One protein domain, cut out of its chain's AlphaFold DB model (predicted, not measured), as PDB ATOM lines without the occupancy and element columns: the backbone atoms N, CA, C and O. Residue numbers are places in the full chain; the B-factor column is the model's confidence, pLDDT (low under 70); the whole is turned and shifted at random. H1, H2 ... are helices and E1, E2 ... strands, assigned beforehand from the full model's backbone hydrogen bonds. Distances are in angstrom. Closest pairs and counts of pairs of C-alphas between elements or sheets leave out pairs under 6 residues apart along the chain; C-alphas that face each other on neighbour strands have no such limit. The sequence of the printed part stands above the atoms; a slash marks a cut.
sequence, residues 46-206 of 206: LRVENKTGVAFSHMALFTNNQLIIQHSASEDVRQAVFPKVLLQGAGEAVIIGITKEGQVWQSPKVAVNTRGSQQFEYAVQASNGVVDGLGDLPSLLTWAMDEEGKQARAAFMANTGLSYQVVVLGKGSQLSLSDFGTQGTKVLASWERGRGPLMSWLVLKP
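What this domain is: This is residues 46 to 206 of the 206 residues of an uncharacterized protein of Clostridiales bacterium (UniProt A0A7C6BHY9). One long, strongly twisted sheet, E6 E5 E2 E3 E13 E10 E11, runs through two lobes and joins them where E3 pairs with E13. In the first lobe the small sheet E4 E1 E7 covers part of the long sheet as a crossed sandwich, with the short H1 beside it; in the second, the small sheet E8 E9 E12 adjoins E10 and E11 through E12. The printed part has 161 residues with one named helix and thirteen named strands, in the order E1 E2 E3 E4 H1 E5 to E13; the class is mostly strand, though under half of the residues are in named elements. The long sheet and E8 E9 E12 are antiparallel, and E4 E1 E7 is mixed. The whole is compact, with a radius of gyration of the C-alphas of 15.4 A and spans of 45 by 34 by 29 A.

How they stand to each other: E1, residues 46 to 50, is the inner strand of a small sheet. It is antiparallel to E4, residues 79 to 82, with N 48 and O 80 at 2.8 A, and parallel to E7, residues 117 to 120, with N 118 and O 47 at 2.7 A. E2, residues 58 to 63, and E3, residues 66 to 70, form a hairpin, with N 61 and O 68 at 2.8 A. H1, residues 84 to 87, is too short for an O i to N i+4 pair; its one O i to N i+3 pair is within hydrogen-bond range. E5, residues 92 to 98, and E6, residues 104 to 111, form a hairpin, with N 105 and O 97 at 2.8 A; E5 is also antiparallel to E2, with N 96 and O 60 at 2.9 A. E8, residues 145 to 148, and E9, residues 151 to 157, form a hairpin, with N 146 and O 153 at 2.9 A. E10, residues 163 to 169, and E11, residues 175 to 177, form another, with N 168 and O 176 at 2.8 A. E12, residues 186 to 192, is antiparallel to E9, with N 154 and O 189 at 2.9 A. E13, residues 200 to 205, is antiparallel to E3, with N 67 and O 204 at 2.9 A, and to E10, with N 203 and O 165 at 2.9 A. The sheets E6 E5 E2 E3 E13 E10 E11 and E4 E1 E7 form a sandwich, two sheets face to face, 9.4 A centre to centre where they face each other and their strands at 60 degrees. H1 only grazes the long sheet, with residues 85 to 87. The closest C-alphas of E11 and E12 are those of Ser 176 and Trp 191, 5.6 A. E3 and E12 are apart.

Where its parts are: E1 begins at C-alpha 46, (-50.106, -34.719, -16.236). E5 is 19.7 A long from first to last C-alpha, and E6 is 20.5 A long and bends by 57 degrees at residue 108. E9 is 20.7 A long, and E10 and E12 are 20.4 A each. E8 begins at C-alpha 145, (-54.367, -19.393, -39.055). E13, 16.6 A long, ends at C-alpha 205, (-40.389, -39.136, -33.351).

The domain as a whole: The C-alphas farthest apart, those of Ser 127 and Gly 149, are 48.9 A apart. The printed part has no cut and ends at residue 206, the chain's last. The link E7 to E8, 24 residues, is long. The mean pLDDT of the printed part is 79.4; 32 residues are under 70, among them residues 113 to 117 and 126 to 144.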
ATOM      1  N   LEU A  46     -51.340 -34.793 -17.008       86.12
ATOM      2  CA  LEU A  46     -50.106 -34.719 -16.236       86.12
ATOM      3  C   LEU A  46     -49.639 -33.263 -16.214       86.12
ATOM      4  O   LEU A  46     -49.396 -32.668 -17.265       86.12
ATOM      5  N   ARG A  47     -49.530 -32.670 -15.029       87.50
ATOM      6  CA  ARG A  47     -48.973 -31.321 -14.863       87.50
ATOM      7  C   ARG A  47     -47.513 -31.437 -14.464       87.50
ATOM      8  O   ARG A  47     -47.185 -32.299 -13.664       87.50
ATOM      9  N   VAL A  48     -46.660 -30.583 -15.009       87.19
ATOM     10  CA  VAL A  48     -45.244 -30.510 -14.652       87.19
ATOM     11  C   VAL A  48     -44.936 -29.085 -14.225       87.19
ATOM     12  O   VAL A  48     -45.081 -28.161 -15.018       87.19
ATOM     13  N   GLU A  49     -44.538 -28.886 -12.978       88.75
ATOM     14  CA  GLU A  49     -44.172 -27.568 -12.454       88.75
ATOM     15  C   GLU A  49     -42.658 -27.377 -12.474       88.75
ATOM     16  O   GLU A  49     -41.918 -28.226 -11.980       88.75
ATOM     17  N   ASN A  50     -42.188 -26.244 -12.997       87.50
ATOM     18  CA  ASN A  50     -40.776 -25.888 -12.943       87.50
ATOM     19  C   ASN A  50     -40.424 -25.327 -11.555       87.50
ATOM     20  O   ASN A  50     -40.843 -24.225 -11.191       87.50
ATOM     21  N   LYS A  51     -39.639 -26.089 -10.787       87.69
ATOM     22  CA  LYS A  51     -39.125 -25.713  -9.459       87.69
ATOM     23  C   LYS A  51     -37.594 -25.630  -9.422       87.69
ATOM     24  O   LYS A  51     -37.026 -25.430  -8.356       87.69
ATOM     25  N   THR A  52     -36.936 -25.731 -10.575       85.00
ATOM     26  CA  THR A  52     -35.468 -25.768 -10.696       85.00
ATOM     27  C   THR A  52     -34.794 -24.414 -10.438       85.00
ATOM     28  O   THR A  52     -33.602 -24.357 -10.158       85.00
ATOM     29  N   GLY A  53     -35.540 -23.312 -10.581       85.50
ATOM     30  CA  GLY A  53     -34.991 -21.951 -10.599       85.50
ATOM     31  C   GLY A  53     -34.419 -21.517 -11.956       85.50
ATOM     32  O   GLY A  53     -34.117 -20.337 -12.124       85.50
ATOM     33  N   VAL A  54     -34.325 -22.423 -12.934       86.56
ATOM     34  CA  VAL A  54     -33.899 -22.129 -14.310       86.56
ATOM     35  C   VAL A  54     -35.104 -21.680 -15.140       86.56
ATOM     36  O   VAL A  54     -36.166 -22.303 -15.090       86.56
ATOM     37  N   ALA A  55     -34.950 -20.603 -15.914       88.19
ATOM     38  CA  ALA A  55     -35.977 -20.128 -16.838       88.19
ATOM     39  C   ALA A  55     -35.955 -20.972 -18.122       88.19
ATOM     40  O   ALA A  55     -35.039 -20.867 -18.941       88.19
ATOM     41  N   PHE A  56     -36.958 -21.832 -18.286       85.62
ATOM     42  CA  PHE A  56     -37.109 -22.650 -19.485       85.62
ATOM     43  C   PHE A  56     -38.028 -21.966 -20.490       85.62
ATOM     44  O   PHE A  56     -39.123 -21.540 -20.133       85.62
ATOM     45  N   SER A  57     -37.607 -21.927 -21.752       82.69
ATOM     46  CA  SER A  57     -38.442 -21.510 -22.881       82.69
ATOM     47  C   SER A  57     -39.419 -22.617 -23.285       82.69
ATOM     48  O   SER A  57     -40.530 -22.334 -23.726       82.69
ATOM     49  N   HIS A  58     -39.031 -23.882 -23.090       83.69
ATOM     50  CA  HIS A  58     -39.865 -25.042 -23.388       83.69
ATOM     51  C   HIS A  58     -39.755 -26.094 -22.291       83.69
ATOM     52  O   HIS A  58     -38.693 -26.311 -21.705       83.69
ATOM     53  N   MET A  59     -40.859 -26.800 -22.066       87.56
ATOM     54  CA  MET A  59     -40.890 -28.009 -21.257       87.56
ATOM     55  C   MET A  59     -41.499 -29.144 -22.071       87.56
ATOM     56  O   MET A  59     -42.482 -28.967 -22.797       87.56
ATOM     57  N   ALA A  60     -40.910 -30.321 -21.934       89.25
ATOM     58  CA  ALA A  60     -41.259 -31.493 -22.704       89.25
ATOM     59  C   ALA A  60     -41.208 -32.759 -21.848       89.25
ATOM     60  O   ALA A  60     -40.624 -32.791 -20.763       89.25
ATOM     61  N   LEU A  61     -41.827 -33.815 -22.364       91.31
ATOM     62  CA  LEU A  61     -41.715 -35.167 -21.842       91.31
ATOM     63  C   LEU A  61     -41.104 -36.057 -22.909       91.31
ATOM     64  O   LEU A  61     -41.614 -36.131 -24.026       91.31
ATOM     65  N   PHE A  62     -40.046 -36.769 -22.546       89.06
ATOM     66  CA  PHE A  62     -39.534 -37.866 -23.346       89.06
ATOM     67  C   PHE A  62     -40.068 -39.186 -22.792       89.06
ATOM     68  O   PHE A  62     -39.810 -39.548 -21.642       89.06
ATOM     69  N   THR A  63     -40.851 -39.900 -23.594       89.94
ATOM     70  CA  THR A  63     -41.458 -41.184 -23.217       89.94
ATOM     71  C   THR A  63     -41.788 -41.986 -24.466       89.94
ATOM     72  O   THR A  63     -41.986 -41.390 -25.514       89.94
ATOM     73  N   ASN A  64     -41.837 -43.320 -24.400       85.75
ATOM     74  CA  ASN A  64     -42.175 -44.190 -25.540       85.75
ATOM     75  C   ASN A  64     -41.431 -43.842 -26.850       85.75
ATOM     76  O   ASN A  64     -42.011 -43.901 -27.931       85.75
ATOM     77  N   ASN A  65     -40.154 -43.458 -26.746       83.62
ATOM     78  CA  ASN A  65     -39.320 -43.035 -27.876       83.62
ATOM     79  C   ASN A  65     -39.885 -41.845 -28.684       83.62
ATOM     80  O   ASN A  65     -39.624 -41.714 -29.878       83.62
ATOM     81  N   GLN A  66     -40.669 -40.985 -28.036       87.94
ATOM     82  CA  GLN A  66     -41.194 -39.745 -28.593       87.94
ATOM     83  C   GLN A  66     -40.930 -38.583 -27.633       87.94
ATOM     84  O   GLN A  66     -40.972 -38.738 -26.407       87.94
ATOM     85  N   LEU A  67     -40.666 -37.408 -28.199       87.50
ATOM     86  CA  LEU A  67     -40.564 -36.160 -27.454       87.50
ATOM     87  C   LEU A  67     -41.875 -35.395 -27.608       87.50
ATOM     88  O   LEU A  67     -42.266 -35.037 -28.715       87.50
ATOM     89  N   ILE A  68     -42.560 -35.150 -26.498       90.31
ATOM     90  CA  ILE A  68     -43.804 -34.387 -26.464       90.31
ATOM     91  C   ILE A  68     -43.476 -33.025 -25.879       90.31
ATOM     92  O   ILE A  68     -43.206 -32.917 -24.684       90.31
ATOM     93  N   ILE A  69     -43.503 -31.988 -26.701       88.50
ATOM     94  CA  ILE A  69     -43.229 -30.614 -26.285       88.50
ATOM     95  C   ILE A  69     -44.570 -29.914 -26.130       88.50
ATOM     96  O   ILE A  69     -45.335 -29.841 -27.094       88.50
ATOM     97  N   GLN A  70     -44.877 -29.405 -24.935       86.00
ATOM     98  CA  GLN A  70     -46.002 -28.487 -24.819       86.00
ATOM     99  C   GLN A  70     -45.546 -27.111 -25.273       86.00
ATOM    100  O   GLN A  70     -44.540 -26.576 -24.807       86.00
ATOM    101  N   HIS A  71     -46.351 -26.512 -26.130       77.06
ATOM    102  CA  HIS A  71     -46.161 -25.132 -26.491       77.06
ATOM    103  C   HIS A  71     -46.654 -24.182 -25.380       77.06
ATOM    104  O   HIS A  71     -47.769 -24.311 -24.864       77.06
ATOM    105  N   SER A  72     -45.827 -23.193 -25.041       66.62
ATOM    106  CA  SER A  72     -46.143 -22.113 -24.107       66.62
ATOM    107  C   SER A  72     -45.927 -20.773 -24.801       66.62
ATOM    108  O   SER A  72     -44.919 -20.571 -25.464       66.62
ATOM    109  N   ALA A  73     -46.860 -19.836 -24.622       59.72
ATOM    110  CA  ALA A  73     -46.690 -18.459 -25.090       59.72
ATOM    111  C   ALA A  73     -45.688 -17.648 -24.241       59.72
ATOM    112  O   ALA A  73     -45.339 -16.528 -24.597       59.72
ATOM    113  N   SER A  74     -45.270 -18.195 -23.096       63.75
ATOM    114  CA  SER A  74     -44.313 -17.576 -22.180       63.75
ATOM    115  C   SER A  74     -42.893 -18.028 -22.500       63.75
ATOM    116  O   SER A  74     -42.655 -19.230 -22.603       63.75
ATOM    117  N   GLU A  75     -41.956 -17.076 -22.546       68.50
ATOM    118  CA  GLU A  75     -40.507 -17.345 -22.592       68.50
ATOM    119  C   GLU A  75     -39.963 -17.935 -21.273       68.50
ATOM    120  O   GLU A  75     -38.816 -18.369 -21.220       68.50
ATOM    121  N   ASP A  76     -40.783 -17.959 -20.217       79.56
ATOM    122  CA  ASP A  76     -40.499 -18.586 -18.925       79.56
ATOM    123  C   ASP A  76     -41.663 -19.510 -18.534       79.56
ATOM    124  O   ASP A  76     -42.712 -19.079 -18.029       79.56
ATOM    125  N   VAL A  77     -41.509 -20.795 -18.835       81.69
ATOM    126  CA  VAL A  77     -42.509 -21.828 -18.570       81.69
ATOM    127  C   VAL A  77     -42.438 -22.233 -17.102       81.69
ATOM    128  O   VAL A  77     -41.573 -22.994 -16.666       81.69
ATOM    129  N   ARG A  78     -43.401 -21.737 -16.321       84.75
ATOM    130  CA  ARG A  78     -43.575 -22.108 -14.906       84.75
ATOM    131  C   ARG A  78     -44.285 -23.440 -14.724       84.75
ATOM    132  O   ARG A  78     -44.054 -24.137 -13.738       84.75
ATOM    133  N   GLN A  79     -45.159 -23.779 -15.661       86.88
ATOM    134  CA  GLN A  79     -45.927 -25.007 -15.629       86.88
ATOM    135  C   GLN A  79     -46.196 -25.489 -17.045       86.88
ATOM    136  O   GLN A  79     -46.598 -24.704 -17.904       86.88
ATOM    137  N   ALA A  80     -46.052 -26.795 -17.227       87.25
ATOM    138  CA  ALA A  80     -46.505 -27.514 -18.392       87.25
ATOM    139  C   ALA A  80     -47.640 -28.503 -18.068       87.25
ATOM    140  O   ALA A  80     -47.824 -28.929 -16.929       87.25
ATOM    141  N   VAL A  81     -48.441 -28.844 -19.069       86.44
ATOM    142  CA  VAL A  81     -49.641 -29.672 -19.011       86.44
ATOM    143  C   VAL A  81     -49.604 -30.621 -20.202       86.44
ATOM    144  O   VAL A  81     -49.567 -30.182 -21.348       86.44
ATOM    145  N   PHE A  82     -49.662 -31.920 -19.932       87.75
ATOM    146  CA  PHE A  82     -49.605 -32.981 -20.929       87.75
ATOM    147  C   PHE A  82     -50.878 -33.835 -20.854       87.75
ATOM    148  O   PHE A  82     -51.147 -34.458 -19.821       87.75
ATOM    149  N   PRO A  83     -51.697 -33.871 -21.917       84.88
ATOM    150  CA  PRO A  83     -52.891 -34.695 -21.963       84.88
ATOM    151  C   PRO A  83     -52.545 -36.174 -21.828       84.88
ATOM    152  O   PRO A  83     -51.688 -36.686 -22.545       84.88
ATOM    153  N   LYS A  84     -53.283 -36.893 -20.980       80.81
ATOM    154  CA  LYS A  84     -53.078 -38.331 -20.762       80.81
ATOM    155  C   LYS A  84     -53.164 -39.165 -22.043       80.81
ATOM    156  O   LYS A  84     -52.476 -40.170 -22.155       80.81
ATOM    157  N   VAL A  85     -53.972 -38.735 -23.016       82.06
ATOM    158  CA  VAL A  85     -54.090 -39.385 -24.334       82.06
ATOM    159  C   VAL A  85     -52.738 -39.437 -25.059       82.06
ATOM    160  O   VAL A  85     -52.421 -40.452 -25.666       82.06
ATOM    161  N   LEU A  86     -51.900 -38.400 -24.933       85.69
ATOM    162  CA  LEU A  86     -50.555 -38.379 -25.530       85.69
ATOM    163  C   LEU A  86     -49.549 -39.256 -24.773       85.69
ATOM    164  O   LEU A  86     -48.476 -39.563 -25.284       85.69
ATOM    165  N   LEU A  87     -49.906 -39.667 -23.558       85.75
ATOM    166  CA  LEU A  87     -49.086 -40.455 -22.645       85.75
ATOM    167  C   LEU A  87     -49.588 -41.902 -22.525       85.75
ATOM    168  O   LEU A  87     -49.168 -42.648 -21.639       85.75
ATOM    169  N   GLN A  88     -50.524 -42.315 -23.380       81.19
ATOM    170  CA  GLN A  88     -51.120 -43.640 -23.300       81.19
ATOM    171  C   GLN A  88     -50.056 -44.725 -23.532       81.19
ATOM    172  O   GLN A  88     -49.268 -44.662 -24.472       81.19
ATOM    173  N   GLY A  89     -50.019 -45.718 -22.640       80.75
ATOM    174  CA  GLY A  89     -49.030 -46.800 -22.680       80.75
ATOM    175  C   GLY A  89     -47.655 -46.440 -22.108       80.75
ATOM    176  O   GLY A  89     -46.810 -47.322 -22.002       80.75
ATOM    177  N   ALA A  90     -47.414 -45.188 -21.706       83.81
ATOM    178  CA  ALA A  90     -46.184 -44.810 -21.017       83.81
ATOM    179  C   ALA A  90     -46.230 -45.217 -19.535       83.81
ATOM    180  O   ALA A  90     -47.121 -44.801 -18.794       83.81
ATOM    181  N   GLY A  91     -45.252 -46.014 -19.095       84.44
ATOM    182  CA  GLY A  91     -45.028 -46.287 -17.668       84.44
ATOM    183  C   GLY A  91     -44.216 -45.180 -16.990       84.44
ATOM    184  O   GLY A  91     -44.567 -44.708 -15.908       84.44
ATOM    185  N   GLU A  92     -43.168 -44.722 -17.674       90.25
ATOM    186  CA  GLU A  92     -42.218 -43.715 -17.203       90.25
ATOM    187  C   GLU A  92     -41.990 -42.639 -18.272       90.25
ATOM    188  O   GLU A  92     -42.154 -42.879 -19.473       90.25
ATOM    189  N   ALA A  93     -41.579 -41.454 -17.837       89.69
ATOM    190  CA  ALA A  93     -41.138 -40.364 -18.695       89.69
ATOM    191  C   ALA A  93     -39.916 -39.672 -18.089       89.69
ATOM    192  O   ALA A  93     -39.685 -39.743 -16.887       89.69
ATOM    193  N   VAL A  94     -39.153 -38.971 -18.916       89.12
ATOM    194  CA  VAL A  94     -38.146 -38.003 -18.475       89.12
ATOM    195  C   VAL A  94     -38.698 -36.611 -18.746       89.12
ATOM    196  O   VAL A  94     -39.165 -36.341 -19.855       89.12
ATOM    197  N   ILE A  95     -38.666 -35.735 -17.744       90.31
ATOM    198  CA  ILE A  95     -38.995 -34.323 -17.933       90.31
ATOM    199  C   ILE A  95     -37.778 -33.645 -18.546       90.31
ATOM    200  O   ILE A  95     -36.665 -33.791 -18.042       90.31
ATOM    201  N   ILE A  96     -38.011 -32.897 -19.617       88.25
ATOM    202  CA  ILE A  96     -36.994 -32.137 -20.332       88.25
ATOM    203  C   ILE A  96     -37.346 -30.650 -20.240       88.25
ATOM    204  O   ILE A  96     -38.458 -30.249 -20.579       88.25
ATOM    205  N   GLY A  97     -36.403 -29.834 -19.778       86.94
ATOM    206  CA  GLY A  97     -36.456 -28.375 -19.841       86.94
ATOM    207  C   GLY A  97     -35.447 -27.864 -20.859       86.94
ATOM    208  O   GLY A  97     -34.330 -28.376 -20.934       86.94
ATOM    209  N   ILE A  98     -35.834 -26.869 -21.650       82.88
ATOM    210  CA  ILE A  98     -34.971 -26.252 -22.661       82.88
ATOM    211  C   ILE A  98     -34.938 -24.749 -22.399       82.88
ATOM    212  O   ILE A  98     -35.995 -24.134 -22.245       82.88
ATOM    213  N   THR A  99     -33.751 -24.148 -22.312       83.31
ATOM    214  CA  THR A  99     -33.603 -22.690 -22.131       83.31
ATOM    215  C   THR A  99     -33.766 -21.941 -23.457       83.31
ATOM    216  O   THR A  99     -33.885 -22.545 -24.525       83.31
ATOM    217  N   LYS A 100     -33.799 -20.606 -23.431       80.12
ATOM    218  CA  LYS A 100     -33.857 -19.789 -24.659       80.12
ATOM    219  C   LYS A 100     -32.618 -19.985 -25.543       80.12
ATOM    220  O   LYS A 100     -32.709 -19.928 -26.762       80.12
ATOM    221  N   GLU A 101     -31.486 -20.278 -24.918       78.00
ATOM    222  CA  GLU A 101     -30.191 -20.543 -25.545       78.00
ATOM    223  C   GLU A 101     -30.066 -21.995 -26.044       78.00
ATOM    224  O   GLU A 101     -29.009 -22.389 -26.527       78.00
ATOM    225  N   GLY A 102     -31.123 -22.807 -25.906       75.56
ATOM    226  CA  GLY A 102     -31.141 -24.200 -26.352       75.56
ATOM    227  C   GLY A 102     -30.450 -25.181 -25.401       75.56
ATOM    228  O   GLY A 102     -30.231 -26.331 -25.776       75.56
ATOM    229  N   GLN A 103     -30.111 -24.769 -24.173       81.31
ATOM    230  CA  GLN A 103     -29.530 -25.682 -23.187       81.31
ATOM    231  C   GLN A 103     -30.584 -26.668 -22.696       81.31
ATOM    232  O   GLN A 103     -31.677 -26.263 -22.296       81.31
ATOM    233  N   VAL A 104     -30.229 -27.951 -22.675       82.94
ATOM    234  CA  VAL A 104     -31.139 -29.034 -22.298       82.94
ATOM    235  C   VAL A 104     -30.857 -29.528 -20.886       82.94
ATOM    236  O   VAL A 104     -29.725 -29.831 -20.503       82.94
ATOM    237  N   TRP A 105     -31.933 -29.637 -20.121       86.56
ATOM    238  CA  TRP A 105     -31.957 -30.059 -18.735       86.56
ATOM    239  C   TRP A 105     -32.925 -31.222 -18.587       86.56
ATOM    240  O   TRP A 105     -34.014 -31.191 -19.157       86.56
ATOM    241  N   GLN A 106     -32.553 -32.237 -17.814       87.81
ATOM    242  CA  GLN A 106     -33.368 -33.442 -17.668       87.81
ATOM    243  C   GLN A 106     -33.559 -33.842 -16.209       87.81
ATOM    244  O   GLN A 106     -32.656 -33.690 -15.381       87.81
ATOM    245  N   SER A 107     -34.740 -34.372 -15.902       87.56
ATOM    246  CA  SER A 107     -35.019 -35.017 -14.622       87.56
ATOM    247  C   SER A 107     -34.550 -36.478 -14.620       87.56
ATOM    248  O   SER A 107     -34.345 -37.078 -15.677       87.56
ATOM    249  N   PRO A 108     -34.478 -37.126 -13.448       84.62
ATOM    250  CA  PRO A 108     -34.630 -38.575 -13.369       84.62
ATOM    251  C   PRO A 108     -35.957 -39.026 -13.997       84.62
ATOM    252  O   PRO A 108     -36.872 -38.223 -14.202       84.62
ATOM    253  N   LYS A 109     -36.096 -40.322 -14.278       87.56
ATOM    254  CA  LYS A 109     -37.373 -40.861 -14.754       87.56
ATOM    255  C   LYS A 109     -38.475 -40.665 -13.709       87.56
ATOM    256  O   LYS A 109     -38.263 -40.909 -12.524       87.56
ATOM    257  N   VAL A 110     -39.656 -40.269 -14.170       86.25
ATOM    258  CA  VAL A 110     -40.864 -40.066 -13.368       86.25
ATOM    259  C   VAL A 110     -41.983 -40.981 -13.851       86.25
ATOM    260  O   VAL A 110     -42.115 -41.252 -15.046       86.25
ATOM    261  N   ALA A 111     -42.813 -41.460 -12.927       85.50
ATOM    262  CA  ALA A 111     -43.951 -42.311 -13.257       85.50
ATOM    263  C   ALA A 111     -45.089 -41.495 -13.888       85.50
ATOM    264  O   ALA A 111     -45.563 -40.509 -13.319       85.50
ATOM    265  N   VAL A 112     -45.587 -41.956 -15.035       78.50
ATOM    266  CA  VAL A 112     -46.631 -41.266 -15.812       78.50
ATOM    267  C   VAL A 112     -48.046 -41.570 -15.297       78.50
ATOM    268  O   VAL A 112     -48.983 -40.818 -15.554       78.50
ATOM    269  N   ASN A 113     -48.227 -42.653 -14.527       64.75
ATOM    270  CA  ASN A 113     -49.558 -43.137 -14.125       64.75
ATOM    271  C   ASN A 113     -50.250 -42.329 -13.010       64.75
ATOM    272  O   ASN A 113     -51.377 -42.650 -12.625       64.75
ATOM    273  N   THR A 114     -49.590 -41.314 -12.463       54.66
ATOM    274  CA  THR A 114     -50.050 -40.645 -11.250       54.66
ATOM    275  C   THR A 114     -51.136 -39.626 -11.584       54.66
ATOM    276  O   THR A 114     -50.929 -38.688 -12.350       54.66
ATOM    277  N   ARG A 115     -52.327 -39.781 -10.988       59.16
ATOM    278  CA  ARG A 115     -53.264 -38.654 -10.867       59.16
ATOM    279  C   ARG A 115     -52.526 -37.548 -10.108       59.16
ATOM    280  O   ARG A 115     -52.246 -37.741  -8.929       59.16
ATOM    281  N   GLY A 116     -52.207 -36.422 -10.748       62.66
ATOM    282  CA  GLY A 116     -51.609 -35.293 -10.032       62.66
ATOM    283  C   GLY A 116     -50.660 -34.402 -10.829       62.66
ATOM    284  O   GLY A 116     -50.642 -34.386 -12.060       62.66
ATOM    285  N   SER A 117     -49.905 -33.616 -10.063       66.62
ATOM    286  CA  SER A 117     -48.839 -32.729 -10.528       66.62
ATOM    287  C   SER A 117     -47.493 -33.390 -10.236       66.62
ATOM    288  O   SER A 117     -47.295 -33.926  -9.148       66.62
ATOM    289  N   GLN A 118     -46.589 -33.360 -11.205       78.44
ATOM    290  CA  GLN A 118     -45.183 -33.714 -11.062       78.44
ATOM    291  C   GLN A 118     -44.366 -32.435 -10.928       78.44
ATOM    292  O   GLN A 118     -44.667 -31.414 -11.549       78.44
ATOM    293  N   GLN A 119     -43.317 -32.487 -10.120       77.50
ATOM    294  CA  GLN A 119     -42.432 -31.350  -9.917       77.50
ATOM    295  C   GLN A 119     -41.100 -31.620 -10.603       77.50
ATOM    296  O   GLN A 119     -40.489 -32.673 -10.425       77.50
ATOM    297  N   PHE A 120     -40.644 -30.655 -11.394       75.06
ATOM    298  CA  PHE A 120     -39.292 -30.642 -11.917       75.06
ATOM    299  C   PHE A 120     -38.409 -29.882 -10.926       75.06
ATOM    300  O   PHE A 120     -38.243 -28.667 -11.029       75.06
ATOM    301  N   GLU A 121     -37.931 -30.591  -9.905       72.06
ATOM    302  CA  GLU A 121     -37.138 -30.006  -8.809       72.06
ATOM    303  C   GLU A 121     -35.636 -30.189  -9.017       72.06
ATOM    304  O   GLU A 121     -34.848 -29.307  -8.690       72.06
ATOM    305  N   TYR A 122     -35.243 -31.328  -9.592       65.38
ATOM    306  CA  TYR A 122     -33.850 -31.706  -9.784       65.38
ATOM    307  C   TYR A 122     -33.576 -31.918 -11.267       65.38
ATOM    308  O   TYR A 122     -34.013 -32.906 -11.862       65.38
ATOM    309  N   ALA A 123     -32.875 -30.958 -11.862       65.38
ATOM    310  CA  ALA A 123     -32.502 -30.983 -13.259       65.38
ATOM    311  C   ALA A 123     -30.986 -31.089 -13.374       65.38
ATOM    312  O   ALA A 123     -30.258 -30.233 -12.873       65.38
ATOM    313  N   VAL A 124     -30.511 -32.135 -14.039       70.06
ATOM    314  CA  VAL A 124     -29.103 -32.238 -14.423       70.06
ATOM    315  C   VAL A 124     -28.999 -31.700 -15.840       70.06
ATOM    316  O   VAL A 124     -29.746 -32.132 -16.722       70.06
ATOM    317  N   GLN A 125     -28.100 -30.742 -16.062       72.56
ATOM    318  CA  GLN A 125     -27.775 -30.305 -17.413       72.56
ATOM    319  C   GLN A 125     -27.234 -31.516 -18.178       72.56
ATOM    320  O   GLN A 125     -26.288 -32.166 -17.724       72.56
ATOM    321  N   ALA A 126     -27.855 -31.860 -19.304       67.44
ATOM    322  CA  ALA A 126     -27.367 -32.961 -20.119       67.44
ATOM    323  C   ALA A 126     -25.955 -32.598 -20.612       67.44
ATOM    324  O   ALA A 126     -25.761 -31.558 -21.238       67.44
ATOM    325  N   SER A 127     -24.956 -33.421 -20.277       49.69
ATOM    326  CA  SER A 127     -23.535 -33.103 -20.480       49.69
ATOM    327  C   SER A 127     -23.105 -33.053 -21.949       49.69
ATOM    328  O   SER A 127     -22.007 -32.592 -22.230       49.69
ATOM    329  N   ASN A 128     -23.972 -33.456 -22.880       48.19
ATOM    330  CA  ASN A 128     -23.756 -33.379 -24.318       48.19
ATOM    331  C   ASN A 128     -25.047 -32.923 -25.016       48.19
ATOM    332  O   ASN A 128     -26.078 -33.578 -24.873       48.19
ATOM    333  N   GLY A 129     -24.953 -31.878 -25.840       44.75
ATOM    334  CA  GLY A 129     -25.877 -31.654 -26.952       44.75
ATOM    335  C   GLY A 129     -26.780 -30.434 -26.813       44.75
ATOM    336  O   GLY A 129     -27.816 -30.474 -26.155       44.75
ATOM    337  N   VAL A 130     -26.443 -29.382 -27.561       45.94
ATOM    338  CA  VAL A 130     -27.480 -28.651 -28.299       45.94
ATOM    339  C   VAL A 130     -28.272 -29.721 -29.055       45.94
ATOM    340  O   VAL A 130     -27.675 -30.529 -29.763       45.94
ATOM    341  N   VAL A 131     -29.586 -29.807 -28.858       53.03
ATOM    342  CA  VAL A 131     -30.399 -30.648 -29.743       53.03
ATOM    343  C   VAL A 131     -30.520 -29.872 -31.048       53.03
ATOM    344  O   VAL A 131     -31.307 -28.925 -31.147       53.03
ATOM    345  N   ASP A 132     -29.682 -30.236 -32.016       44.97
ATOM    346  CA  ASP A 132     -29.735 -29.684 -33.366       44.97
ATOM    347  C   ASP A 132     -31.162 -29.825 -33.919       44.97
ATOM    348  O   ASP A 132     -31.800 -30.875 -33.801       44.97
ATOM    349  N   GLY A 133     -31.695 -28.738 -34.476       51.94
ATOM    350  CA  GLY A 133     -33.051 -28.692 -35.030       51.94
ATOM    351  C   GLY A 133     -34.172 -28.297 -34.059       51.94
ATOM    352  O   GLY A 133     -35.309 -28.167 -34.505       51.94
ATOM    353  N   LEU A 134     -33.910 -28.039 -32.764       56.41
ATOM    354  CA  LEU A 134     -34.940 -27.457 -31.875       56.41
ATOM    355  C   LEU A 134     -35.297 -26.012 -32.243       56.41
ATOM    356  O   LEU A 134     -36.454 -25.626 -32.118       56.41
ATOM    357  N   GLY A 135     -34.321 -25.220 -32.701       55.50
ATOM    358  CA  GLY A 135     -34.566 -23.862 -33.206       55.50
ATOM    359  C   GLY A 135     -35.383 -23.839 -34.502       55.50
ATOM    360  O   GLY A 135     -36.056 -22.853 -34.782       55.50
ATOM    361  N   ASP A 136     -35.369 -24.949 -35.247       59.72
ATOM    362  CA  ASP A 136     -36.146 -25.145 -36.474       59.72
ATOM    363  C   ASP A 136     -37.540 -25.723 -36.202       59.72
ATOM    364  O   ASP A 136     -38.342 -25.879 -37.131       59.72
ATOM    365  N   LEU A 137     -37.857 -26.044 -34.937       63.88
ATOM    366  CA  LEU A 137     -39.221 -26.394 -34.575       63.88
ATOM    367  C   LEU A 137     -40.117 -25.185 -34.846       63.88
ATOM    368  O   LEU A 137     -39.842 -24.087 -34.357       63.88
ATOM    369  N   PRO A 138     -41.205 -25.361 -35.611       58.62
ATOM    370  CA  PRO A 138     -42.099 -24.258 -35.908       58.62
ATOM    371  C   PRO A 138     -42.648 -23.677 -34.601       58.62
ATOM    372  O   PRO A 138     -43.234 -24.394 -33.788       58.62
ATOM    373  N   SER A 139     -42.473 -22.368 -34.401       59.47
ATOM    374  CA  SER A 139     -43.152 -21.655 -33.319       59.47
ATOM    375  C   SER A 139     -44.639 -21.592 -33.633       59.47
ATOM    376  O   SER A 139     -45.039 -21.161 -34.716       59.47
ATOM    377  N   LEU A 140     -45.475 -22.020 -32.686       57.84
ATOM    378  CA  LEU A 140     -46.917 -22.075 -32.919       57.84
ATOM    379  C   LEU A 140     -47.605 -20.718 -32.691       57.84
ATOM    380  O   LEU A 140     -48.760 -20.535 -33.067       57.84
ATOM    381  N   LEU A 141     -46.880 -19.736 -32.136       53.28
ATOM    382  CA  LEU A 141     -47.335 -18.348 -31.955       53.28
ATOM    383  C   LEU A 141     -47.405 -17.553 -33.259       53.28
ATOM    384  O   LEU A 141     -48.110 -16.550 -33.323       53.28
ATOM    385  N   THR A 142     -46.666 -17.978 -34.283       62.91
ATOM    386  CA  THR A 142     -46.585 -17.291 -35.578       62.91
ATOM    387  C   THR A 142     -47.409 -17.987 -36.658       62.91
ATOM    388  O   THR A 142     -47.256 -17.692 -37.844       62.91
ATOM    389  N   TRP A 143     -48.289 -18.915 -36.269       69.19
ATOM    390  CA  TRP A 143     -49.144 -19.639 -37.198       69.19
ATOM    391  C   TRP A 143     -49.994 -18.697 -38.046       69.19
ATOM    392  O   TRP A 143     -50.788 -17.908 -37.532       69.19
ATOM    393  N   ALA A 144     -49.888 -18.858 -39.365       69.94
ATOM    394  CA  ALA A 144     -50.897 -18.365 -40.286       69.94
ATOM    395  C   ALA A 144     -52.153 -19.230 -40.107       69.94
ATOM    396  O   ALA A 144     -52.236 -20.343 -40.633       69.94
ATOM    397  N   MET A 145     -53.085 -18.742 -39.291       80.31
ATOM    398  CA  MET A 145     -54.367 -19.393 -39.055       80.31
ATOM    399  C   MET A 145     -55.398 -18.897 -40.067       80.31
ATOM    400  O   MET A 145     -55.505 -17.696 -40.309       80.31
ATOM    401  N   ASP A 146     -56.152 -19.834 -40.627       84.75
ATOM    402  CA  ASP A 146     -57.359 -19.565 -41.402       84.75
ATOM    403  C   ASP A 146     -58.578 -19.978 -40.569       84.75
ATOM    404  O   ASP A 146     -58.583 -21.041 -39.933       84.75
ATOM    405  N   GLU A 147     -59.593 -19.121 -40.534       85.94
ATOM    406  CA  GLU A 147     -60.763 -19.277 -39.677       85.94
ATOM    407  C   GLU A 147     -62.044 -19.179 -40.501       85.94
ATOM    408  O   GLU A 147     -62.353 -18.147 -41.095       85.94
ATOM    409  N   GLU A 148     -62.836 -20.252 -40.472       87.12
ATOM    410  CA  GLU A 148     -64.132 -20.321 -41.139       87.12
ATOM    411  C   GLU A 148     -65.211 -20.711 -40.118       87.12
ATOM    412  O   GLU A 148     -65.360 -21.865 -39.693       87.12
ATOM    413  N   GLY A 149     -65.967 -19.712 -39.661       87.00
ATOM    414  CA  GLY A 149     -66.989 -19.889 -38.634       87.00
ATOM    415  C   GLY A 149     -66.401 -20.338 -37.292       87.00
ATOM    416  O   GLY A 149     -65.796 -19.548 -36.577       87.00
ATOM    417  N   LYS A 150     -66.638 -21.600 -36.910       86.69
ATOM    418  CA  LYS A 150     -66.101 -22.204 -35.669       86.69
ATOM    419  C   LYS A 150     -64.876 -23.083 -35.909       86.69
ATOM    420  O   LYS A 150     -64.328 -23.616 -34.947       86.69
ATOM    421  N   GLN A 151     -64.496 -23.281 -37.165       90.81
ATOM    422  CA  GLN A 151     -63.361 -24.109 -37.536       90.81
ATOM    423  C   GLN A 151     -62.129 -23.234 -37.707       90.81
ATOM    424  O   GLN A 151     -62.186 -22.192 -38.357       90.81
ATOM    425  N   ALA A 152     -61.025 -23.683 -37.127       89.50
ATOM    426  CA  ALA A 152     -59.709 -23.108 -37.335       89.50
ATOM    427  C   ALA A 152     -58.822 -24.127 -38.052       89.50
ATOM    428  O   ALA A 152     -58.958 -25.347 -37.875       89.50
ATOM    429  N   ARG A 153     -57.929 -23.616 -38.895       89.12
ATOM    430  CA  ARG A 153     -56.934 -24.389 -39.634       89.12
ATOM    431  C   ARG A 153     -55.591 -23.691 -39.548       89.12
ATOM    432  O   ARG A 153     -55.509 -22.476 -39.674       89.12
ATOM    433  N   ALA A 154     -54.538 -24.471 -39.376       84.94
ATOM    434  CA  ALA A 154     -53.167 -24.001 -39.460       84.94
ATOM    435  C   ALA A 154     -52.374 -24.963 -40.337       84.94
ATOM    436  O   ALA A 154     -52.596 -26.177 -40.316       84.94
ATOM    437  N   ALA A 155     -51.444 -24.415 -41.110       83.75
ATOM    438  CA  ALA A 155     -50.523 -25.215 -41.889       83.75
ATOM    439  C   ALA A 155     -49.097 -24.727 -41.702       83.75
ATOM    440  O   ALA A 155     -48.852 -23.524 -41.618       83.75
ATOM    441  N   PHE A 156     -48.159 -25.661 -41.668       78.12
ATOM    442  CA  PHE A 156     -46.765 -25.351 -41.393       78.12
ATOM    443  C   PHE A 156     -45.847 -26.341 -42.105       78.12
ATOM    444  O   PHE A 156     -46.246 -27.454 -42.451       78.12
ATOM    445  N   MET A 157     -44.618 -25.900 -42.361       78.38
ATOM    446  CA  MET A 157     -43.605 -26.724 -43.003       78.38
ATOM    447  C   MET A 157     -42.803 -27.479 -41.963       78.38
ATOM    448  O   MET A 157     -42.349 -26.924 -40.963       78.38
ATOM    449  N   ALA A 158     -42.618 -28.765 -42.213       76.19
ATOM    450  CA  ALA A 158     -41.693 -29.577 -41.473       76.19
ATOM    451  C   ALA A 158     -40.258 -29.262 -41.858       76.19
ATOM    452  O   ALA A 158     -39.849 -29.511 -42.980       76.19
ATOM    453  N   ASN A 159     -39.514 -28.686 -40.915       73.62
ATOM    454  CA  ASN A 159     -38.160 -28.195 -41.152       73.62
ATOM    455  C   ASN A 159     -37.099 -28.980 -40.373       73.62
ATOM    456  O   ASN A 159     -35.913 -28.753 -40.573       73.62
ATOM    457  N   THR A 160     -37.510 -29.921 -39.521       69.44
ATOM    458  CA  THR A 160     -36.598 -30.780 -38.765       69.44
ATOM    459  C   THR A 160     -36.443 -32.135 -39.454       69.44
ATOM    460  O   THR A 160     -37.329 -32.582 -40.183       69.44
ATOM    461  N   GLY A 161     -35.316 -32.808 -39.206       71.19
ATOM    462  CA  GLY A 161     -35.101 -34.194 -39.642       71.19
ATOM    463  C   GLY A 161     -35.949 -35.222 -38.880       71.19
ATOM    464  O   GLY A 161     -35.983 -36.384 -39.267       71.19
ATOM    465  N   LEU A 162     -36.634 -34.802 -37.812       76.50
ATOM    466  CA  LEU A 162     -37.539 -35.637 -37.027       76.50
ATOM    467  C   LEU A 162     -38.935 -35.627 -37.645       76.50
ATOM    468  O   LEU A 162     -39.413 -34.593 -38.122       76.50
ATOM    469  N   SER A 163     -39.631 -36.761 -37.573       84.81
ATOM    470  CA  SER A 163     -41.051 -36.763 -37.896       84.81
ATOM    471  C   SER A 163     -41.821 -36.056 -36.789       84.81
ATOM    472  O   SER A 163     -41.590 -36.329 -35.609       84.81
ATOM    473  N   TYR A 164     -42.751 -35.167 -37.136       84.31
ATOM    474  CA  TYR A 164     -43.582 -34.538 -36.123       84.31
ATOM    475  C   TYR A 164     -45.041 -34.354 -36.496       84.31
ATOM    476  O   TYR A 164     -45.418 -34.217 -37.657       84.31
ATOM    477  N   GLN A 165     -45.854 -34.337 -35.450       88.56
ATOM    478  CA  GLN A 165     -47.291 -34.134 -35.482       88.56
ATOM    479  C   GLN A 165     -47.642 -32.963 -34.567       88.56
ATOM    480  O   GLN A 165     -47.099 -32.835 -33.464       88.56
ATOM    481  N   VAL A 166     -48.575 -32.126 -35.009       88.81
ATOM    482  CA  VAL A 166     -49.188 -31.097 -34.173       88.81
ATOM    483  C   VAL A 166     -50.469 -31.637 -33.570       88.81
ATOM    484  O   VAL A 166     -51.324 -32.200 -34.254       88.81
ATOM    485  N   VAL A 167     -50.612 -31.413 -32.273       89.94
ATOM    486  CA  VAL A 167     -51.821 -31.706 -31.515       89.94
ATOM    487  C   VAL A 167     -52.365 -30.392 -30.979       89.94
ATOM    488  O   VAL A 167     -51.635 -29.648 -30.327       89.94
ATOM    489  N   VAL A 168     -53.637 -30.102 -31.229       88.75
ATOM    490  CA  VAL A 168     -54.302 -28.868 -30.792       88.75
ATOM    491  C   VAL A 168     -55.478 -29.196 -29.886       88.75
ATOM    492  O   VAL A 168     -56.261 -30.105 -30.170       88.75
ATOM    493  N   LEU A 169     -55.617 -28.442 -28.798       86.38
ATOM    494  CA  LEU A 169     -56.798 -28.484 -27.948       86.38
ATOM    495  C   LEU A 169     -57.944 -27.720 -28.618       86.38
ATOM    496  O   LEU A 169     -57.937 -26.493 -28.706       86.38
ATOM    497  N   GLY A 170     -58.934 -28.468 -29.084       85.12
ATOM    498  CA  GLY A 170     -60.189 -27.953 -29.600       85.12
ATOM    499  C   GLY A 170     -61.267 -27.813 -28.527       85.12
ATOM    500  O   GLY A 170     -61.082 -28.079 -27.334       85.12
ATOM    501  N   LYS A 171     -62.443 -27.388 -28.976       84.81
ATOM    502  CA  LYS A 171     -63.637 -27.207 -28.152       84.81
ATOM    503  C   LYS A 171     -64.005 -28.479 -27.381       84.81
ATOM    504  O   LYS A 171     -63.935 -29.592 -27.893       84.81
ATOM    505  N   GLY A 172     -64.465 -28.298 -26.141       78.38
ATOM    506  CA  GLY A 172     -64.925 -29.405 -25.298       78.38
ATOM    507  C   GLY A 172     -63.803 -30.361 -24.889       78.38
ATOM    508  O   GLY A 172     -64.066 -31.540 -24.669       78.38
ATOM    509  N   SER A 173     -62.565 -29.860 -24.825       75.75
ATOM    510  CA  SER A 173     -61.364 -30.626 -24.477       75.75
ATOM    511  C   SER A 173     -61.004 -31.740 -25.465       75.75
ATOM    512  O   SER A 173     -60.288 -32.678 -25.107       75.75
ATOM    513  N   GLN A 174     -61.493 -31.661 -26.705       83.50
ATOM    514  CA  GLN A 174     -61.135 -32.608 -27.759       83.50
ATOM    515  C   GLN A 174     -59.757 -32.271 -28.324       83.50
ATOM    516  O   GLN A 174     -59.488 -31.127 -28.670       83.50
ATOM    517  N   LEU A 175     -58.883 -33.269 -28.441       86.56
ATOM    518  CA  LEU A 175     -57.598 -33.102 -29.112       86.56
ATOM    519  C   LEU A 175     -57.776 -33.372 -30.602       86.56
ATOM    520  O   LEU A 175     -58.265 -34.432 -30.983       86.56
ATOM    521  N   SER A 176     -57.371 -32.415 -31.428       88.38
ATOM    522  CA  SER A 176     -57.273 -32.584 -32.877       88.38
ATOM    523  C   SER A 176     -55.816 -32.807 -33.245       88.38
ATOM    524  O   SER A 176     -54.944 -32.066 -32.792       88.38
ATOM    525  N   LEU A 177     -55.547 -33.845 -34.028       90.56
ATOM    526  CA  LEU A 177     -54.203 -34.248 -34.412       90.56
ATOM    527  C   LEU A 177     -54.037 -34.008 -35.912       90.56
ATOM    528  O   LEU A 177     -54.934 -34.338 -36.687       90.56
ATOM    529  N   SER A 178     -52.904 -33.442 -36.317       89.00
ATOM    530  CA  SER A 178     -52.487 -33.455 -37.718       89.00
ATOM    531  C   SER A 178     -51.987 -34.843 -38.121       89.00
ATOM    532  O   SER A 178     -51.724 -35.693 -37.268       89.00
ATOM    533  N   ASP A 179     -51.740 -35.052 -39.409       87.31
ATOM    534  CA  ASP A 179     -50.855 -36.135 -39.836       87.31
ATOM    535  C   ASP A 179     -49.408 -35.871 -39.381       87.31
ATOM    536  O   ASP A 179     -49.049 -34.751 -38.994       87.31
ATOM    537  N   PHE A 180     -48.574 -36.911 -39.415       87.88
ATOM    538  CA  PHE A 180     -47.133 -36.765 -39.234       87.88
ATOM    539  C   PHE A 180     -46.503 -36.180 -40.501       87.88
ATOM    540  O   PHE A 180     -46.717 -36.690 -41.600       87.88
ATOM    541  N   GLY A 181     -45.693 -35.140 -40.335       84.00
ATOM    542  CA  GLY A 181     -44.805 -34.619 -41.369       84.00
ATOM    543  C   GLY A 181     -43.355 -35.006 -41.124       84.00
ATOM    544  O   GLY A 181     -42.963 -35.335 -40.007       84.00
ATOM    545  N   THR A 182     -42.559 -34.946 -42.180       81.94
ATOM    546  CA  THR A 182     -41.087 -35.027 -42.174       81.94
ATOM    547  C   THR A 182     -40.513 -33.865 -42.983       81.94
ATOM    548  O   THR A 182     -41.270 -33.154 -43.647       81.94
ATOM    549  N   GLN A 183     -39.202 -33.627 -42.915       84.00
ATOM    550  CA  GLN A 183     -38.557 -32.483 -43.564       84.00
ATOM    551  C   GLN A 183     -39.075 -32.204 -44.993       84.00
ATOM    552  O   GLN A 183     -39.136 -33.093 -45.839       84.00
ATOM    553  N   GLY A 184     -39.450 -30.954 -45.264       80.62
ATOM    554  CA  GLY A 184     -39.974 -30.497 -46.551       80.62
ATOM    555  C   GLY A 184     -41.461 -30.774 -46.786       80.62
ATOM    556  O   GLY A 184     -41.971 -30.419 -47.847       80.62
ATOM    557  N   THR A 185     -42.185 -31.364 -45.830       85.81
ATOM    558  CA  THR A 185     -43.629 -31.631 -45.971       85.81
ATOM    559  C   THR A 185     -44.479 -30.564 -45.286       85.81
ATOM    560  O   THR A 185     -44.111 -30.014 -44.248       85.81
ATOM    561  N   LYS A 186     -45.639 -30.264 -45.875       85.81
ATOM    562  CA  LYS A 186     -46.647 -29.397 -45.261       85.81
ATOM    563  C   LYS A 186     -47.535 -30.241 -44.359       85.81
ATOM    564  O   LYS A 186     -48.161 -31.189 -44.825       85.81
ATOM    565  N   VAL A 187     -47.638 -29.854 -43.101       85.75
ATOM    566  CA  VAL A 187     -48.522 -30.490 -42.129       85.75
ATOM    567  C   VAL A 187     -49.703 -29.563 -41.867       85.75
ATOM    568  O   VAL A 187     -49.540 -28.348 -41.735       85.75
ATOM    569  N   LEU A 188     -50.902 -30.139 -41.831       87.69
ATOM    570  CA  LEU A 188     -52.163 -29.425 -41.665       87.69
ATOM    571  C   LEU A 188     -52.824 -29.844 -40.349       87.69
ATOM    572  O   LEU A 188     -53.079 -31.027 -40.134       87.69
ATOM    573  N   ALA A 189     -53.146 -28.876 -39.498       88.38
ATOM    574  CA  ALA A 189     -53.968 -29.080 -38.312       88.38
ATOM    575  C   ALA A 189     -55.300 -28.343 -38.482       88.38
ATOM    576  O   ALA A 189     -55.326 -27.195 -38.924       88.38
ATOM    577  N   SER A 190     -56.409 -28.984 -38.113       89.81
ATOM    578  CA  SER A 190     -57.736 -28.363 -38.089       89.81
ATOM    579  C   SER A 190     -58.466 -28.752 -36.814       89.81
ATOM    580  O   SER A 190     -58.386 -29.904 -36.397       89.81
ATOM    581  N   TRP A 191     -59.146 -27.795 -36.184       91.50
ATOM    582  CA  TRP A 191     -59.871 -28.014 -34.934       91.50
ATOM    583  C   TRP A 191     -61.084 -27.086 -34.823       91.50
ATOM    584  O   TRP A 191     -61.102 -25.986 -35.379       91.50
ATOM    585  N   GLU A 192     -62.084 -27.495 -34.039       89.81
ATOM    586  CA  GLU A 192     -63.158 -26.583 -33.632       89.81
ATOM    587  C   GLU A 192     -62.652 -25.670 -32.506       89.81
ATOM    588  O   GLU A 192     -62.131 -26.147 -31.492       89.81
ATOM    589  N   ARG A 193     -62.820 -24.354 -32.652       83.12
ATOM    590  CA  ARG A 193     -62.300 -23.359 -31.707       83.12
ATOM    591  C   ARG A 193     -62.993 -23.444 -30.338       83.12
ATOM    592  O   ARG A 193     -64.221 -23.405 -30.235       83.12
ATOM    593  N   GLY A 194     -62.183 -23.531 -29.278       77.31
ATOM    594  CA  GLY A 194     -62.606 -23.394 -27.879       77.31
ATOM    595  C   GLY A 194     -62.872 -21.940 -27.464       77.31
ATOM    596  O   GLY A 194     -62.767 -21.025 -28.281       77.31
ATOM    597  N   ARG A 195     -63.248 -21.708 -26.198       71.50
ATOM    598  CA  ARG A 195     -63.501 -20.349 -25.672       71.50
ATOM    599  C   ARG A 195     -62.274 -19.735 -24.989       71.50
ATOM    600  O   ARG A 195     -62.263 -18.524 -24.791       71.50
ATOM    601  N   GLY A 196     -61.277 -20.529 -24.630       69.69
ATOM    602  CA  GLY A 196     -60.050 -20.095 -23.988       69.69
ATOM    603  C   GLY A 196     -58.836 -20.185 -24.909       69.69
ATOM    604  O   GLY A 196     -58.970 -20.219 -26.139       69.69
ATOM    605  N   PRO A 197     -57.634 -20.087 -24.324       72.62
ATOM    606  CA  PRO A 197     -56.416 -19.907 -25.091       72.62
ATOM    607  C   PRO A 197     -56.047 -21.173 -25.857       72.62
ATOM    608  O   PRO A 197     -56.247 -22.294 -25.393       72.62
ATOM    609  N   LEU A 198     -55.452 -20.967 -27.030       77.75
ATOM    610  CA  LEU A 198     -54.929 -22.046 -27.850       77.75
ATOM    611  C   LEU A 198     -53.853 -22.806 -27.064       77.75
ATOM    612  O   LEU A 198     -52.821 -22.242 -26.701       77.75
ATOM    613  N   MET A 199     -54.103 -24.089 -26.816       82.25
ATOM    614  CA  MET A 199     -53.109 -25.013 -26.280       82.25
ATOM    615  C   MET A 199     -52.750 -26.030 -27.349       82.25
ATOM    616  O   MET A 199     -53.622 -26.538 -28.059       82.25
ATOM    617  N   SER A 200     -51.466 -26.342 -27.448       85.94
ATOM    618  CA  SER A 200     -50.963 -27.270 -28.447       85.94
ATOM    619  C   SER A 200     -49.704 -27.987 -27.979       85.94
ATOM    620  O   SER A 200     -49.006 -27.555 -27.054       85.94
ATOM    621  N   TRP A 201     -49.437 -29.113 -28.632       89.12
ATOM    622  CA  TRP A 201     -48.275 -29.956 -28.407       89.12
ATOM    623  C   TRP A 201     -47.650 -30.346 -29.740       89.12
ATOM    624  O   TRP A 201     -48.355 -30.565 -30.728       89.12
ATOM    625  N   LEU A 202     -46.328 -30.474 -29.741       88.19
ATOM    626  CA  LEU A 202     -45.574 -31.121 -30.806       88.19
ATOM    627  C   LEU A 202     -45.175 -32.510 -30.328       88.19
ATOM    628  O   LEU A 202     -44.569 -32.648 -29.264       88.19
ATOM    629  N   VAL A 203     -45.519 -33.530 -31.106       89.44
ATOM    630  CA  VAL A 203     -45.064 -34.905 -30.881       89.44
ATOM    631  C   VAL A 203     -43.989 -35.198 -31.914       89.44
ATOM    632  O   VAL A 203     -44.306 -35.294 -33.097       89.44
ATOM    633  N   LEU A 204     -42.738 -35.318 -31.472       85.50
ATOM    634  CA  LEU A 204     -41.591 -35.643 -32.319       85.50
ATOM    635  C   LEU A 204     -41.224 -37.118 -32.165       85.50
ATOM    636  O   LEU A 204     -41.198 -37.643 -31.047       85.50
ATOM    637  N   LYS A 205     -40.890 -37.761 -33.280       84.31
ATOM    638  CA  LYS A 205     -40.389 -39.136 -33.351       84.31
ATOM    639  C   LYS A 205     -39.119 -39.177 -34.211       84.31
ATOM    640  O   LYS A 205     -39.018 -38.372 -35.142       84.31
ATOM    641  N   PRO A 206     -38.159 -40.060 -33.884       71.50
ATOM    642  CA  PRO A 206     -37.016 -40.323 -34.751       71.50
ATOM    643  C   PRO A 206     -37.441 -40.910 -36.099       71.50
ATOM    644  O   PRO A 206     -38.552 -41.490 -36.178       71.50
TER     645      PRO A 206